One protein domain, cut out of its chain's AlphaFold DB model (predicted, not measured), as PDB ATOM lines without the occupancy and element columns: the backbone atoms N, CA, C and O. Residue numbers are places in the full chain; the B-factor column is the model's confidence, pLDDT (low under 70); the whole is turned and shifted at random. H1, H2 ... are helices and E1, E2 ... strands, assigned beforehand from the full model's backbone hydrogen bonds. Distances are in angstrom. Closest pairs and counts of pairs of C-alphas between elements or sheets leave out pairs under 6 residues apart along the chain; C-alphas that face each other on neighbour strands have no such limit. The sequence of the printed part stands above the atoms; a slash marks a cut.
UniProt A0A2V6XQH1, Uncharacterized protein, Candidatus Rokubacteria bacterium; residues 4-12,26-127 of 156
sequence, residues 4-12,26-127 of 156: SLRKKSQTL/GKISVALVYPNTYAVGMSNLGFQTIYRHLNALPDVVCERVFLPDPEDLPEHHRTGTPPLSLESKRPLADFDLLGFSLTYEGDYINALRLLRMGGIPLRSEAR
ATOM      1  N   SER A   4      33.738 122.541  -2.974       88.56
ATOM      2  CA  SER A   4      32.864 122.131  -4.078       88.56
ATOM      3  C   SER A   4      32.238 120.759  -3.814       88.56
ATOM      4  O   SER A   4      31.013 120.632  -3.783       88.56
ATOM      5  N   LEU A   5      33.067 119.761  -3.475       89.75
ATOM      6  CA  LEU A   5      32.607 118.401  -3.157       89.75
ATOM      7  C   LEU A   5      31.612 118.402  -1.988       89.75
ATOM      8  O   LEU A   5      30.566 117.757  -2.031       89.75
ATOM      9  N   ARG A   6      31.889 119.206  -0.952       87.75
ATOM     10  CA  ARG A   6      30.994 119.354   0.205       87.75
ATOM     11  C   ARG A   6      29.638 119.931  -0.178       87.75
ATOM     12  O   ARG A   6      28.639 119.505   0.409       87.75
ATOM     13  N   LYS A   7      29.614 120.907  -1.090       90.38
ATOM     14  CA  LYS A   7      28.387 121.533  -1.584       90.38
ATOM     15  C   LYS A   7      27.567 120.527  -2.391       90.38
ATOM     16  O   LYS A   7      26.385 120.382  -2.104       90.38
ATOM     17  N   LYS A   8      28.203 119.761  -3.287       91.62
ATOM     18  CA  LYS A   8      27.544 118.714  -4.086       91.62
ATOM     19  C   LYS A   8      26.835 117.678  -3.209       91.62
ATOM     20  O   LYS A   8      25.630 117.492  -3.354       91.62
ATOM     21  N   SER A   9      27.526 117.087  -2.228       91.56
ATOM     22  CA  SER A   9      26.907 116.125  -1.294       91.56
ATOM     23  C   SER A   9      25.723 116.721  -0.526       91.56
ATOM     24  O   SER A   9      24.725 116.047  -0.294       91.56
ATOM     25  N   GLN A  10      25.813 117.996  -0.132       93.00
ATOM     26  CA  GLN A  10      24.729 118.672   0.579       93.00
ATOM     27  C   GLN A  10      23.514 118.916  -0.320       93.00
ATOM     28  O   GLN A  10      22.391 118.738   0.139       93.00
ATOM     29  N   THR A  11      23.732 119.283  -1.583       94.12
ATOM     30  CA  THR A  11      22.664 119.436  -2.575       94.12
ATOM     31  C   THR A  11      21.952 118.112  -2.841       94.12
ATOM     32  O   THR A  11      20.725 118.092  -2.841       94.12
ATOM     33  N   LEU A  12      22.694 117.008  -2.995       94.06
ATOM     34  CA  LEU A  12      22.106 115.675  -3.177       94.06
ATOM     35  C   LEU A  12      21.207 115.294  -1.996       94.06
ATOM     36  O   LEU A  12      20.046 114.953  -2.194       94.06
ATOM     37  N   GLY A  26      29.624 105.469  20.496       88.75
ATOM     38  CA  GLY A  26      29.433 104.112  21.013       88.75
ATOM     39  C   GLY A  26      28.888 103.084  20.015       88.75
ATOM     40  O   GLY A  26      28.572 101.976  20.438       88.75
ATOM     41  N   LYS A  27      28.756 103.424  18.724       94.94
ATOM     42  CA  LYS A  27      28.186 102.542  17.691       94.94
ATOM     43  C   LYS A  27      29.262 101.989  16.775       94.94
ATOM     44  O   LYS A  27      30.279 102.632  16.548       94.94
ATOM     45  N   ILE A  28      28.983 100.826  16.198       96.06
ATOM     46  CA  ILE A  28      29.779 100.272  15.105       96.06
ATOM     47  C   ILE A  28      29.449 101.059  13.838       96.06
ATOM     48  O   ILE A  28      28.286 101.135  13.427       96.06
ATOM     49  N   SER A  29      30.469 101.644  13.223       97.19
ATOM     50  CA  SER A  29      30.341 102.426  12.002       97.19
ATOM     51  C   SER A  29      30.520 101.561  10.756       97.19
ATOM     52  O   SER A  29      31.505 100.844  10.593       97.19
ATOM     53  N   VAL A  30      29.543 101.626   9.855       97.75
ATOM     54  CA  VAL A  30      29.533 100.884   8.593       97.75
ATOM     55  C   VAL A  30      29.481 101.867   7.432       97.75
ATOM     56  O   VAL A  30      28.533 102.641   7.313       97.75
ATOM     57  N   ALA A  31      30.466 101.803   6.543       97.94
ATOM     58  CA  ALA A  31      30.365 102.417   5.229       97.94
ATOM     59  C   ALA A  31      29.795 101.385   4.258       97.94
ATOM     60  O   ALA A  31      30.453 100.409   3.887       97.94
ATOM     61  N   LEU A  32      28.550 101.604   3.848       98.06
ATOM     62  CA  LEU A  32      27.906 100.838   2.796       98.06
ATOM     63  C   LEU A  32      28.297 101.447   1.447       98.06
ATOM     64  O   LEU A  32      27.809 102.503   1.039       98.06
ATOM     65  N   VAL A  33      29.235 100.788   0.783       98.06
ATOM     66  CA  VAL A  33      29.896 101.269  -0.423       98.06
ATOM     67  C   VAL A  33      29.175 100.746  -1.659       98.06
ATOM     68  O   VAL A  33      29.079  99.535  -1.874       98.06
ATOM     69  N   TYR A  34      28.714 101.663  -2.506       97.56
ATOM     70  CA  TYR A  34      28.266 101.356  -3.857       97.56
ATOM     71  C   TYR A  34      29.364 101.765  -4.851       97.56
ATOM     72  O   TYR A  34      29.646 102.959  -4.975       97.56
ATOM     73  N   PRO A  35      30.014 100.831  -5.568       96.44
ATOM     74  CA  PRO A  35      31.146 101.138  -6.458       96.44
ATOM     75  C   PRO A  35      30.744 101.777  -7.790       96.44
ATOM     76  O   PRO A  35      31.323 101.502  -8.839       96.44
ATOM     77  N   ASN A  36      29.737 102.632  -7.763       95.81
ATOM     78  CA  ASN A  36      29.220 103.338  -8.917       95.81
ATOM     79  C   ASN A  36      28.708 104.710  -8.474       95.81
ATOM     80  O   ASN A  36      28.795 105.059  -7.293       95.81
ATOM     81  N   THR A  37      28.181 105.483  -9.416       95.19
ATOM     82  CA  THR A  37      27.651 106.816  -9.128       95.19
ATOM     83  C   THR A  37      26.467 106.748  -8.163       95.19
ATOM     84  O   THR A  37      25.771 105.731  -8.047       95.19
ATOM     85  N   TYR A  38      26.216 107.868  -7.484       96.25
ATOM     86  CA  TYR A  38      25.075 108.025  -6.582       96.25
ATOM     87  C   TYR A  38      23.754 107.642  -7.261       96.25
ATOM     88  O   TYR A  38      22.984 106.864  -6.706       96.25
ATOM     89  N   ALA A  39      23.520 108.118  -8.488       94.62
ATOM     90  CA  ALA A  39      22.283 107.849  -9.217       94.62
ATOM     91  C   ALA A  39      22.025 106.341  -9.388       94.62
ATOM     92  O   ALA A  39      20.934 105.868  -9.076       94.62
ATOM     93  N   VAL A  40      23.044 105.573  -9.796       94.50
ATOM     94  CA  VAL A  40      22.916 104.119  -9.989       94.50
ATOM     95  C   VAL A  40      22.663 103.407  -8.658       94.50
ATOM     96  O   VAL A  40      21.809 102.523  -8.586       94.50
ATOM     97  N   GLY A  41      23.363 103.794  -7.588       94.06
ATOM     98  CA  GLY A  41      23.170 103.179  -6.270       94.06
ATOM     99  C   GLY A  41      21.817 103.507  -5.635       94.06
ATOM    100  O   GLY A  41      21.218 102.660  -4.968       94.06
ATOM    101  N   MET A  42      21.277 104.701  -5.883       95.12
ATOM    102  CA  MET A  42      19.934 105.073  -5.427       95.12
ATOM    103  C   MET A  42      18.822 104.341  -6.179       95.12
ATOM    104  O   MET A  42      17.759 104.106  -5.605       95.12
ATOM    105  N   SER A  43      19.080 103.893  -7.407       94.50
ATOM    106  CA  SER A  43      18.173 103.019  -8.160       94.50
ATOM    107  C   SER A  43      18.246 101.539  -7.750       94.50
ATOM    108  O   SER A  43      17.478 100.729  -8.267       94.50
ATOM    109  N   ASN A  44      19.128 101.156  -6.818       95.25
ATOM    110  CA  ASN A  44      19.277  99.771  -6.370       95.25
ATOM    111  C   ASN A  44      18.486  99.500  -5.076       95.25
ATOM    112  O   ASN A  44      18.902  99.866  -3.974       95.25
ATOM    113  N   LEU A  45      17.354  98.796  -5.188       94.12
ATOM    114  CA  LEU A  45      16.497  98.475  -4.039       94.12
ATOM    115  C   LEU A  45      17.192  97.594  -2.987       94.12
ATOM    116  O   LEU A  45      16.921  97.747  -1.793       94.12
ATOM    117  N   GLY A  46      18.083  96.690  -3.402       94.62
ATOM    118  CA  GLY A  46      18.855  95.850  -2.484       94.62
ATOM    119  C   GLY A  46      19.777  96.694  -1.605       94.62
ATOM    120  O   GLY A  46      19.757  96.570  -0.379       94.62
ATOM    121  N   PHE A  47      20.492  97.636  -2.222       96.38
ATOM    122  CA  PHE A  47      21.349  98.591  -1.524       96.38
ATOM    123  C   PHE A  47      20.560  99.450  -0.524       96.38
ATOM    124  O   PHE A  47      20.923  99.528   0.651       96.38
ATOM    125  N   GLN A  48      19.422 100.014  -0.948       96.31
ATOM    126  CA  GLN A  48      18.540 100.794  -0.068       96.31
ATOM    127  C   GLN A  48      17.975  99.960   1.091       96.31
ATOM    128  O   GLN A  48      17.824 100.449   2.212       96.31
ATOM    129  N   THR A  49      17.657  98.690   0.837       96.56
ATOM    130  CA  THR A  49      17.145  97.770   1.857       96.56
ATOM    131  C   THR A  49      18.197  97.479   2.923       96.56
ATOM    132  O   THR A  49      17.888  97.592   4.108       96.56
ATOM    133  N   ILE A  50      19.439  97.184   2.528       97.38
ATOM    134  CA  ILE A  50      20.548  96.955   3.467       97.38
ATOM    135  C   ILE A  50      20.838  98.225   4.274       97.38
ATOM    136  O   ILE A  50      20.956  98.153   5.495       97.38
ATOM    137  N   TYR A  51      20.874  99.389   3.618       98.00
ATOM    138  CA  TYR A  51      21.075 100.680   4.281       98.00
ATOM    139  C   TYR A  51      20.051 100.929   5.398       98.00
ATOM    140  O   TYR A  51      20.423 101.254   6.528       98.00
ATOM    141  N   ARG A  52      18.757 100.728   5.108       97.31
ATOM    142  CA  ARG A  52      17.692 100.869   6.112       97.31
ATOM    143  C   ARG A  52      17.803  99.821   7.214       97.31
ATOM    144  O   ARG A  52      17.643 100.157   8.382       97.31
ATOM    145  N   HIS A  53      18.084  98.569   6.853       97.62
ATOM    146  CA  HIS A  53      18.178  97.474   7.815       97.62
ATOM    147  C   HIS A  53      19.318  97.687   8.818       97.62
ATOM    148  O   HIS A  53      19.102  97.569  10.020       97.62
ATOM    149  N   LEU A  54      20.506  98.072   8.344       97.62
ATOM    150  CA  LEU A  54      21.647  98.371   9.210       97.62
ATOM    151  C   LEU A  54      21.361  99.561  10.130       97.62
ATOM    152  O   LEU A  54      21.657  99.501  11.318       97.62
ATOM    153  N   ASN A  55      20.739 100.622   9.612       97.94
ATOM    154  CA  ASN A  55      20.416 101.796  10.423       97.94
ATOM    155  C   ASN A  55      19.292 101.564  11.447       97.94
ATOM    156  O   ASN A  55      19.232 102.289  12.446       97.94
ATOM    157  N   ALA A  56      18.441 100.553  11.243       97.25
ATOM    158  CA  ALA A  56      17.429 100.142  12.217       97.25
ATOM    159  C   ALA A  56      18.036  99.482  13.470       97.25
ATOM    160  O   ALA A  56      17.399  99.466  14.522       97.25
ATOM    161  N   LEU A  57      19.270  98.969  13.391       97.44
ATOM    162  CA  LEU A  57      19.973  98.414  14.547       97.44
ATOM    163  C   LEU A  57      20.436  99.554  15.469       97.44
ATOM    164  O   LEU A  57      21.102 100.475  14.993       97.44
ATOM    165  N   PRO A  58      20.136  99.529  16.781       95.38
ATOM    166  CA  PRO A  58      20.429 100.647  17.684       95.38
ATOM    167  C   PRO A  58      21.929 100.971  17.755       95.38
ATOM    168  O   PRO A  58      22.297 102.144  17.659       95.38
ATOM    169  N   ASP A  59      22.772  99.936  17.784       96.62
ATOM    170  CA  ASP A  59      24.221 100.027  18.004       96.62
ATOM    171  C   ASP A  59      25.049 100.178  16.715       96.62
ATOM    172  O   ASP A  59      26.272 100.056  16.740       96.62
ATOM    173  N   VAL A  60      24.399 100.433  15.575       97.38
ATOM    174  CA  VAL A  60      25.059 100.602  14.270       97.38
ATOM    175  C   VAL A  60      24.761 101.982  13.701       97.38
ATOM    176  O   VAL A  60      23.620 102.445  13.739       97.38
ATOM    177  N   VAL A  61      25.772 102.639  13.142       98.12
ATOM    178  CA  VAL A  61      25.596 103.777  12.235       98.12
ATOM    179  C   VAL A  61      26.045 103.344  10.850       98.12
ATOM    180  O   VAL A  61      27.176 102.906  10.673       98.12
ATOM    181  N   CYS A  62      25.146 103.415   9.871       98.25
ATOM    182  CA  CYS A  62      25.460 103.047   8.500       98.25
ATOM    183  C   CYS A  62      25.347 104.277   7.607       98.25
ATOM    184  O   CYS A  62      24.289 104.898   7.521       98.25
ATOM    185  N   GLU A  63      26.426 104.594   6.905       98.25
ATOM    186  CA  GLU A  63      26.494 105.704   5.959       98.25
ATOM    187  C   GLU A  63      26.866 105.191   4.571       98.25
ATOM    188  O   GLU A  63      27.462 104.123   4.428       98.25
ATOM    189  N   ARG A  64      26.480 105.926   3.531       98.06
ATOM    190  CA  ARG A  64      26.660 105.496   2.144       98.06
ATOM    191  C   ARG A  64      27.881 106.159   1.542       98.06
ATOM    192  O   ARG A  64      28.077 107.361   1.694       98.06
ATOM    193  N   VAL A  65      28.672 105.387   0.808       97.94
ATOM    194  CA  VAL A  65      29.815 105.894   0.042       97.94
ATOM    195  C   VAL A  65      29.640 105.473  -1.408       97.94
ATOM    196  O   VAL A  65      29.342 104.316  -1.689       97.94
ATOM    197  N   PHE A  66      29.841 106.412  -2.324       97.25
ATOM    198  CA  PHE A  66      29.713 106.187  -3.761       97.25
ATOM    199  C   PHE A  66      31.044 106.449  -4.455       97.25
ATOM    200  O   PHE A  66      31.904 107.162  -3.929       97.25
ATOM    201  N   LEU A  67      31.208 105.893  -5.653       96.25
ATOM    202  CA  LEU A  67      32.287 106.327  -6.528       96.25
ATOM    203  C   LEU A  67      32.019 107.780  -6.962       96.25
ATOM    204  O   LEU A  67      30.910 108.054  -7.425       96.25
ATOM    205  N   PRO A  68      32.995 108.705  -6.830       95.06
ATOM    206  CA  PRO A  68      32.831 110.064  -7.331       95.06
ATOM    207  C   PRO A  68      32.542 110.070  -8.830       95.06
ATOM    208  O   PRO A  68      33.109 109.263  -9.577       95.06
ATOM    209  N   ASP A  69      31.693 110.997  -9.268       94.00
ATOM    210  CA  ASP A  69      31.412 111.163 -10.689       94.00
ATOM    211  C   ASP A  69      32.703 111.521 -11.448       94.00
ATOM    212  O   ASP A  69      33.608 112.141 -10.874       94.00
ATOM    213  N   PRO A  70      32.822 111.169 -12.743       92.75
ATOM    214  CA  PRO A  70      34.034 111.426 -13.515       92.75
ATOM    215  C   PRO A  70      34.524 112.882 -13.479       92.75
ATOM    216  O   PRO A  70      35.729 113.126 -13.472       92.75
ATOM    217  N   GLU A  71      33.588 113.830 -13.402       93.50
ATOM    218  CA  GLU A  71      33.827 115.273 -13.279       93.50
ATOM    219  C   GLU A  71      34.466 115.697 -11.944       93.50
ATOM    220  O   GLU A  71      35.203 116.680 -11.903       93.50
ATOM    221  N   ASP A  72      34.238 114.944 -10.864       93.19
ATOM    222  CA  ASP A  72      34.748 115.255  -9.524       93.19
ATOM    223  C   ASP A  72      36.121 114.627  -9.262       93.19
ATOM    224  O   ASP A  72      36.863 115.069  -8.379       93.19
ATOM    225  N   LEU A  73      36.489 113.588 -10.020       92.69
ATOM    226  CA  LEU A  73      37.761 112.882  -9.850       92.69
ATOM    227  C   LEU A  73      38.988 113.809  -9.887       92.69
ATOM    228  O   LEU A  73      39.844 113.655  -9.010       92.69
ATOM    229  N   PRO A  74      39.113 114.780 -10.820       93.88
ATOM    230  CA  PRO A  74      40.242 115.707 -10.819       93.88
ATOM    231  C   PRO A  74      40.366 116.484  -9.506       93.88
ATOM    232  O   PRO A  74      41.473 116.676  -9.011       93.88
ATOM    233  N   GLU A  75      39.245 116.877  -8.896       93.56
ATOM    234  CA  GLU A  75      39.231 117.608  -7.629       93.56
ATOM    235  C   GLU A  75      39.660 116.717  -6.454       93.56
ATOM    236  O   GLU A  75      40.437 117.149  -5.596       93.56
ATOM    237  N   HIS A  76      39.218 115.457  -6.435       92.62
ATOM    238  CA  HIS A  76      39.692 114.459  -5.473       92.62
ATOM    239  C   HIS A  76      41.210 114.259  -5.571       92.62
ATOM    240  O   HIS A  76      41.897 114.310  -4.551       92.62
ATOM    241  N   HIS A  77      41.743 114.109  -6.787       91.31
ATOM    242  CA  HIS A  77      43.179 113.949  -7.022       91.31
ATOM    243  C   HIS A  77      43.976 115.203  -6.643       91.31
ATOM    244  O   HIS A  77      44.969 115.102  -5.927       91.31
ATOM    245  N   ARG A  78      43.515 116.387  -7.059       93.06
ATOM    246  CA  ARG A  78      44.170 117.676  -6.787       93.06
ATOM    247  C   ARG A  78      44.243 117.995  -5.296       93.06
ATOM    248  O   ARG A  78      45.217 118.581  -4.840       93.06
ATOM    249  N   THR A  79      43.199 117.653  -4.542       91.69
ATOM    250  CA  THR A  79      43.100 117.985  -3.112       91.69
ATOM    251  C   THR A  79      43.511 116.848  -2.181       91.69
ATOM    252  O   THR A  79      43.522 117.052  -0.967       91.69
ATOM    253  N   GLY A  80      43.791 115.658  -2.718       89.94
ATOM    254  CA  GLY A  80      44.010 114.448  -1.926       89.94
ATOM    255  C   GLY A  80      42.802 114.061  -1.067       89.94
ATOM    256  O   GLY A  80      42.965 113.417  -0.035       89.94
ATOM    257  N   THR A  81      41.589 114.495  -1.433       92.31
ATOM    258  CA  THR A  81      40.385 114.194  -0.646       92.31
ATOM    259  C   THR A  81      39.975 112.737  -0.908       92.31
ATOM    260  O   THR A  81      39.669 112.411  -2.059       92.31
ATOM    261  N   PRO A  82      39.927 111.859   0.113       93.31
ATOM    262  CA  PRO A  82      39.496 110.473  -0.068       93.31
ATOM    263  C   PRO A  82      37.996 110.400  -0.401       93.31
ATOM    264  O   PRO A  82      37.285 111.402  -0.264       93.31
ATOM    265  N   PRO A  83      37.474 109.232  -0.816       94.31
ATOM    266  CA  PRO A  83      36.037 109.010  -0.893       94.31
ATOM    267  C   PRO A  83      35.401 109.270   0.474       94.31
ATOM    268  O   PRO A  83      35.904 108.796   1.498       94.31
ATOM    269  N   LEU A  84      34.322 110.050   0.472       95.38
ATOM    270  CA  LEU A  84      33.625 110.468   1.682       95.38
ATOM    271  C   LEU A  84      32.236 109.841   1.732       95.38
ATOM    272  O   LEU A  84      31.596 109.650   0.696       95.38
ATOM    273  N   SER A  85      31.753 109.587   2.942       97.06
ATOM    274  CA  SER A  85      30.356 109.257   3.162       97.06
ATOM    275  C   SER A  85      29.441 110.415   2.788       97.06
ATOM    276  O   SER A  85      29.790 111.590   2.927       97.06
ATOM    277  N   LEU A  86      28.253 110.088   2.302       96.69
ATOM    278  CA  LEU A  86      27.300 111.083   1.850       96.69
ATOM    279  C   LEU A  86      26.744 111.877   3.040       96.69
ATOM    280  O   LEU A  86      26.705 113.106   2.994       96.69
ATOM    281  N   GLU A  87      26.369 111.180   4.116       96.50
ATOM    282  CA  GLU A  87      25.662 111.712   5.283       96.50
ATOM    283  C   GLU A  87      26.498 112.702   6.095       96.50
ATOM    284  O   GLU A  87      26.047 113.824   6.357       96.50
ATOM    285  N   SER A  88      27.701 112.292   6.503       95.19
ATOM    286  CA  SER A  88      28.542 113.061   7.428       95.19
ATOM    287  C   SER A  88      29.888 113.489   6.838       95.19
ATOM    288  O   SER A  88      30.613 114.260   7.471       95.19
ATOM    289  N   LYS A  89      30.188 113.098   5.590       95.00
ATOM    290  CA  LYS A  89      31.414 113.470   4.864       95.00
ATOM    291  C   LYS A  89      32.675 112.908   5.531       95.00
ATOM    292  O   LYS A  89      33.725 113.555   5.522       95.00
ATOM    293  N   ARG A  90      32.556 111.706   6.104       94.44
ATOM    294  CA  ARG A  90      33.644 110.948   6.735       94.44
ATOM    295  C   ARG A  90      34.453 110.189   5.685       94.44
ATOM    296  O   ARG A  90      33.848 109.565   4.813       94.44
ATOM    297  N   PRO A  91      35.791 110.220   5.740       93.94
ATOM    298  CA  PRO A  91      36.641 109.344   4.946       93.94
ATOM    299  C   PRO A  91      36.299 107.867   5.119       93.94
ATOM    300  O   PRO A  91      35.958 107.424   6.211       93.94
ATOM    301  N   LEU A  92      36.477 107.088   4.053       91.62
ATOM    302  CA  LEU A  92      36.263 105.638   4.071       91.62
ATOM    303  C   LEU A  92      37.095 104.912   5.149       91.62
ATOM    304  O   LEU A  92      36.634 103.932   5.720       91.62
ATOM    305  N   ALA A  93      38.301 105.406   5.442       89.62
ATOM    306  CA  ALA A  93      39.200 104.829   6.441       89.62
ATOM    307  C   ALA A  93      38.732 105.027   7.898       89.62
ATOM    308  O   ALA A  93      39.202 104.307   8.774       89.62
ATOM    309  N   ASP A  94      37.802 105.956   8.157       92.50
ATOM    310  CA  ASP A  94      37.296 106.241   9.508       92.50
ATOM    311  C   ASP A  94      36.281 105.189   9.999       92.50
ATOM    312  O   ASP A  94      35.919 105.199  11.174       92.50
ATOM    313  N   PHE A  95      35.782 104.324   9.110       93.75
ATOM    314  CA  PHE A  95      34.738 103.345   9.418       93.75
ATOM    315  C   PHE A  95      35.311 102.030   9.963       93.75
ATOM    316  O   PHE A  95      36.339 101.554   9.484       93.75
ATOM    317  N   ASP A  96      34.584 101.398  10.891       91.69
ATOM    318  CA  ASP A  96      34.925 100.081  11.458       91.69
ATOM    319  C   ASP A  96      34.689  98.928  10.458       91.69
ATOM    320  O   ASP A  96      35.236  97.828  10.568       91.69
ATOM    321  N   LEU A  97      33.780  99.133   9.504       92.62
ATOM    322  CA  LEU A  97      33.362  98.116   8.545       92.62
ATOM    323  C   LEU A  97      33.078  98.738   7.178       92.62
ATOM    324  O   LEU A  97      32.290  99.676   7.062       92.62
ATOM    325  N   LEU A  98      33.634  98.135   6.126       94.75
ATOM    326  CA  LEU A  98      33.256  98.417   4.740       94.75
ATOM    327  C   LEU A  98      32.403  97.283   4.167       94.75
ATOM    328  O   LEU A  98      32.858  96.143   4.074       94.75
ATOM    329  N   GLY A  99      31.184  97.603   3.735       95.19
ATOM    330  CA  GLY A  99      30.295  96.681   3.029       95.19
ATOM    331  C   GLY A  99      30.148  97.079   1.566       95.19
ATOM    332  O   GLY A  99      29.537  98.101   1.280       95.19
ATOM    333  N   PHE A 100      30.678  96.286   0.636       95.56
ATOM    334  CA  PHE A 100      30.593  96.569  -0.801       95.56
ATOM    335  C   PHE A 100      29.381  95.883  -1.440       95.56
ATOM    336  O   PHE A 100      29.235  94.665  -1.353       95.56
ATOM    337  N   SER A 101      28.543  96.658  -2.130       93.56
ATOM    338  CA  SER A 101      27.427  96.147  -2.935       93.56
ATOM    339  C   SER A 101      27.844  96.028  -4.402       93.56
ATOM    340  O   SER A 101      27.701  96.978  -5.168       93.56
ATOM    341  N   LEU A 102      28.374  94.865  -4.788       92.75
ATOM    342  CA  LEU A 102      28.815  94.577  -6.158       92.75
ATOM    343  C   LEU A 102      27.631  94.050  -6.977       92.75
ATOM    344  O   LEU A 102      27.147  92.951  -6.718       92.75
ATOM    345  N   THR A 103      27.153  94.840  -7.936       87.81
ATOM    346  CA  THR A 103      25.977  94.512  -8.763       87.81
ATOM    347  C   THR A 103      26.382  94.105 -10.179       87.81
ATOM    348  O   THR A 103      25.740  93.246 -10.776       87.81
ATOM    349  N   TYR A 104      27.464  94.684 -10.703       87.25
ATOM    350  CA  TYR A 104      27.961  94.448 -12.059       87.25
ATOM    351  C   TYR A 104      29.454  94.111 -12.076       87.25
ATOM    352  O   TYR A 104      30.195  94.393 -11.137       87.25
ATOM    353  N   GLU A 105      29.927  93.570 -13.198       88.69
ATOM    354  CA  GLU A 105      31.340  93.223 -13.408       88.69
ATOM    355  C   GLU A 105      32.283  94.433 -13.271       88.69
ATOM    356  O   GLU A 105      33.392  94.322 -12.748       88.69
ATOM    357  N   GLY A 106      31.834  95.624 -13.676       88.94
ATOM    358  CA  GLY A 106      32.613  96.856 -13.517       88.94
ATOM    359  C   GLY A 106      32.821  97.273 -12.055       88.94
ATOM    360  O   GLY A 106      33.802  97.953 -11.737       88.94
ATOM    361  N   ASP A 107      31.951  96.830 -11.143       91.62
ATOM    362  CA  ASP A 107      31.987  97.258  -9.745       91.62
ATOM    363  C   ASP A 107      33.223  96.714  -9.015       91.62
ATOM    364  O   ASP A 107      33.713  97.357  -8.087       91.62
ATOM    365  N   TYR A 108      33.795  95.587  -9.460       92.12
ATOM    366  CA  TYR A 108      35.036  95.045  -8.896       92.12
ATOM    367  C   TYR A 108      36.208  96.019  -9.073       92.12
ATOM    368  O   TYR A 108      36.951  96.293  -8.128       92.12
ATOM    369  N   ILE A 109      36.352  96.592 -10.269       94.31
ATOM    370  CA  ILE A 109      37.423  97.551 -10.570       94.31
ATOM    371  C   ILE A 109      37.214  98.845  -9.785       94.31
ATOM    372  O   ILE A 109      38.159  99.393  -9.209       94.31
ATOM    373  N   ASN A 110      35.968  99.303  -9.694       95.50
ATOM    374  CA  ASN A 110      35.630 100.511  -8.953       95.50
ATOM    375  C   ASN A 110      35.781 100.339  -7.437       95.50
ATOM    376  O   ASN A 110      36.201 101.276  -6.760       95.50
ATOM    377  N   ALA A 111      35.522  99.148  -6.894       94.88
ATOM    378  CA  ALA A 111      35.762  98.847  -5.487       94.88
ATOM    379  C   ALA A 111      37.259  98.945  -5.155       94.88
ATOM    380  O   ALA A 111      37.644  99.631  -4.207       94.88
ATOM    381  N   LEU A 112      38.123  98.351  -5.988       93.56
ATOM    382  CA  LEU A 112      39.579  98.469  -5.839       93.56
ATOM    383  C   LEU A 112      40.053  99.920  -5.979       93.56
ATOM    384  O   LEU A 112      40.949 100.361  -5.254       93.56
ATOM    385  N   ARG A 113      39.439 100.680  -6.891       94.50
ATOM    386  CA  ARG A 113      39.702 102.110  -7.058       94.50
ATOM    387  C   ARG A 113      39.347 102.898  -5.798       94.50
ATOM    388  O   ARG A 113      40.171 103.692  -5.352       94.50
ATOM    389  N   LEU A 114      38.174 102.663  -5.215       95.19
ATOM    390  CA  LEU A 114      37.725 103.314  -3.983       95.19
ATOM    391  C   LEU A 114      38.658 103.020  -2.808       95.19
ATOM    392  O   LEU A 114      39.056 103.950  -2.110       95.19
ATOM    393  N   LEU A 115      39.075 101.762  -2.638       93.62
ATOM    394  CA  LEU A 115      40.045 101.387  -1.606       93.62
ATOM    395  C   LEU A 115      41.377 102.121  -1.792       93.62
ATOM    396  O   LEU A 115      41.887 102.715  -0.845       93.62
ATOM    397  N   ARG A 116      41.903 102.166  -3.024       92.12
ATOM    398  CA  ARG A 116      43.142 102.894  -3.334       92.12
ATOM    399  C   ARG A 116      43.012 104.396  -3.071       92.12
ATOM    400  O   ARG A 116      43.920 104.983  -2.497       92.12
ATOM    401  N   MET A 117      41.898 105.012  -3.467       92.88
ATOM    402  CA  MET A 117      41.628 106.433  -3.209       92.88
ATOM    403  C   MET A 117      41.461 106.730  -1.712       92.88
ATOM    404  O   MET A 117      41.817 107.814  -1.265       92.88
ATOM    405  N   GLY A 118      40.921 105.781  -0.945       91.06
ATOM    406  CA  GLY A 118      40.777 105.870   0.507       91.06
ATOM    407  C   GLY A 118      42.050 105.551   1.291       91.06
ATOM    408  O   GLY A 118      42.010 105.602   2.514       91.06
ATOM    409  N   GLY A 119      43.156 105.210   0.619       89.31
ATOM    410  CA  GLY A 119      44.408 104.828   1.275       89.31
ATOM    411  C   GLY A 119      44.368 103.457   1.958       89.31
ATOM    412  O   GLY A 119      45.241 103.161   2.763       89.31
ATOM    413  N   ILE A 120      43.384 102.612   1.643       88.06
ATOM    414  CA  ILE A 120      43.184 101.322   2.309       88.06
ATOM    415  C   ILE A 120      43.970 100.236   1.564       88.06
ATOM    416  O   ILE A 120      43.731 100.027   0.366       88.06
ATOM    417  N   PRO A 121      44.879  99.504   2.238       83.69
ATOM    418  CA  PRO A 121      45.643  98.437   1.604       83.69
ATOM    419  C   PRO A 121      44.736  97.362   0.991       83.69
ATOM    420  O   PRO A 121      43.831  96.831   1.638       83.69
ATOM    421  N   LEU A 122      44.998  97.014  -0.274       78.25
ATOM    422  CA  LEU A 122      44.202  96.020  -1.008       78.25
ATOM    423  C   LEU A 122      44.413  94.600  -0.474       78.25
ATOM    424  O   LEU A 122      43.488  93.791  -0.461       78.25
ATOM    425  N   ARG A 123      45.641  94.292  -0.048       74.75
ATOM    426  CA  ARG A 123      46.004  92.992   0.519       74.75
ATOM    427  C   ARG A 123      45.952  93.070   2.031       74.75
ATOM    428  O   ARG A 123      46.542  93.972   2.617       74.75
ATOM    429  N   SER A 124      45.312  92.087   2.653       72.19
ATOM    430  CA  SER A 124      45.240  92.007   4.114       72.19
ATOM    431  C   SER A 124      46.613  91.879   4.772       72.19
ATOM    432  O   SER A 124      46.817  92.433   5.838       72.19
ATOM    433  N   GLU A 125      47.574  91.244   4.102       72.75
ATOM    434  CA  GLU A 125      48.968  91.118   4.559       72.75
ATOM    435  C   GLU A 125      49.708  92.460   4.650       72.75
ATOM    436  O   GLU A 125      50.667  92.588   5.402       72.75
ATOM    437  N   ALA A 126      49.279  93.458   3.874       70.62
ATOM    438  CA  ALA A 126      49.874  94.790   3.870       70.62
ATOM    439  C   ALA A 126      49.215  95.734   4.892       70.62
ATOM    440  O   ALA A 126      49.637  96.885   4.997       70.62
ATOM    441  N   ARG A 127      48.185  95.272   5.618       73.44
ATOM    442  CA  ARG A 127      47.505  96.056   6.654       73.44
ATOM    443  C   ARG A 127      48.341  96.065   7.927       73.44
ATOM    444  O   ARG A 127      48.758  95.018   8.420       73.44
TER     445      ARG A 127
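This is residues 4 to 12 and 26 to 127 of the 156 residues of an uncharacterized protein of Candidatus Rokubacteria bacterium (UniProt A0A2V6XQH1). A small sheet of three parallel strands makes the middle of this domain, with helix H3 running along one face and helix H5 slanting across the other, in three layers. H1 and H4 lie away from the sheet, while short H2 only grazes it. The printed part has 111 residues, with five named helices and three named strands in the order H1, E1, H2, H3, E2, H4, E3, H5; the sheet runs E2, E1, E3, and the class is mixed, helices and strands. The whole is compact, with a radius of gyration of the C-alphas of 13.5 A, and spans 38 by 38 by 31 A.

E1, residues 28 to 34, is the inner strand of the sheet. E2, residues 60 to 66, is an edge strand parallel to E1 at 24 degrees; N 32 and O 63 are within hydrogen-bond range at 2.8 A. E3, residues 97 to 100, is the other edge strand, parallel to E1 at 20 degrees, with N 33 and O 99 at 2.7 A. H3, residues 45 to 56, is on the sheet over E2 and E1 at a height of 9.3 A, along the strands at 9 degrees to E1 on the local plane; its closest C-alphas to E2 are those of Asn 55 and Cys 62, 5.5 A apart. H5, residues 105 to 117, is on the opposite face at a height of 9.0 A, over E1 and slantwise to the strands at 35 degrees to E1 on the local plane. The closest C-alphas of E3 and H5 are those of Phe 100 and Ala 111, 7.3 A apart. H2, residues 38 to 42, only grazes the sheet; it is close to H3 but not clearly touching, the closest C-alphas being those of Gly 41 and Phe 47, 6.8 A apart. E1, H2, H3 and E2 form a strand-helix-strand unit, two parallel neighbour strands with helices between, and its crossover is right-handed. H4, residues 73 to 79, lies in a split unit, E2, H4, E3, with E1 between the two strands in the sheet; this crossover is right-handed too. H1, residues 4 to 12, and H4 are not on the sheet, and they are only just apart, at 8.0 A. Each O i to N i+4 pair is within hydrogen-bond range in H1, H2, H3 and H4, and 8 of 9 are in H5.

H1 begins at C-alpha 4 (32.864, 122.131, -4.078). E1 measures 19.1 A, E2 19.4 A, E3 9.9 A and H3 16.4 A from first to last C-alpha. H5 measures 19.6 A and ends at C-alpha 117 (41.628, 106.433, -3.209).

The two C-alphas farthest apart are those of Thr 11 and Glu 125, at 39.3 A. Residues 13 to 25 are not printed, and C-alphas 12 and 26 are 27.8 A apart across this cut. The link from H4 to E3, residues 80 to 96, is long. The mean pLDDT of the printed part is 93.0, and no printed residue is under 70.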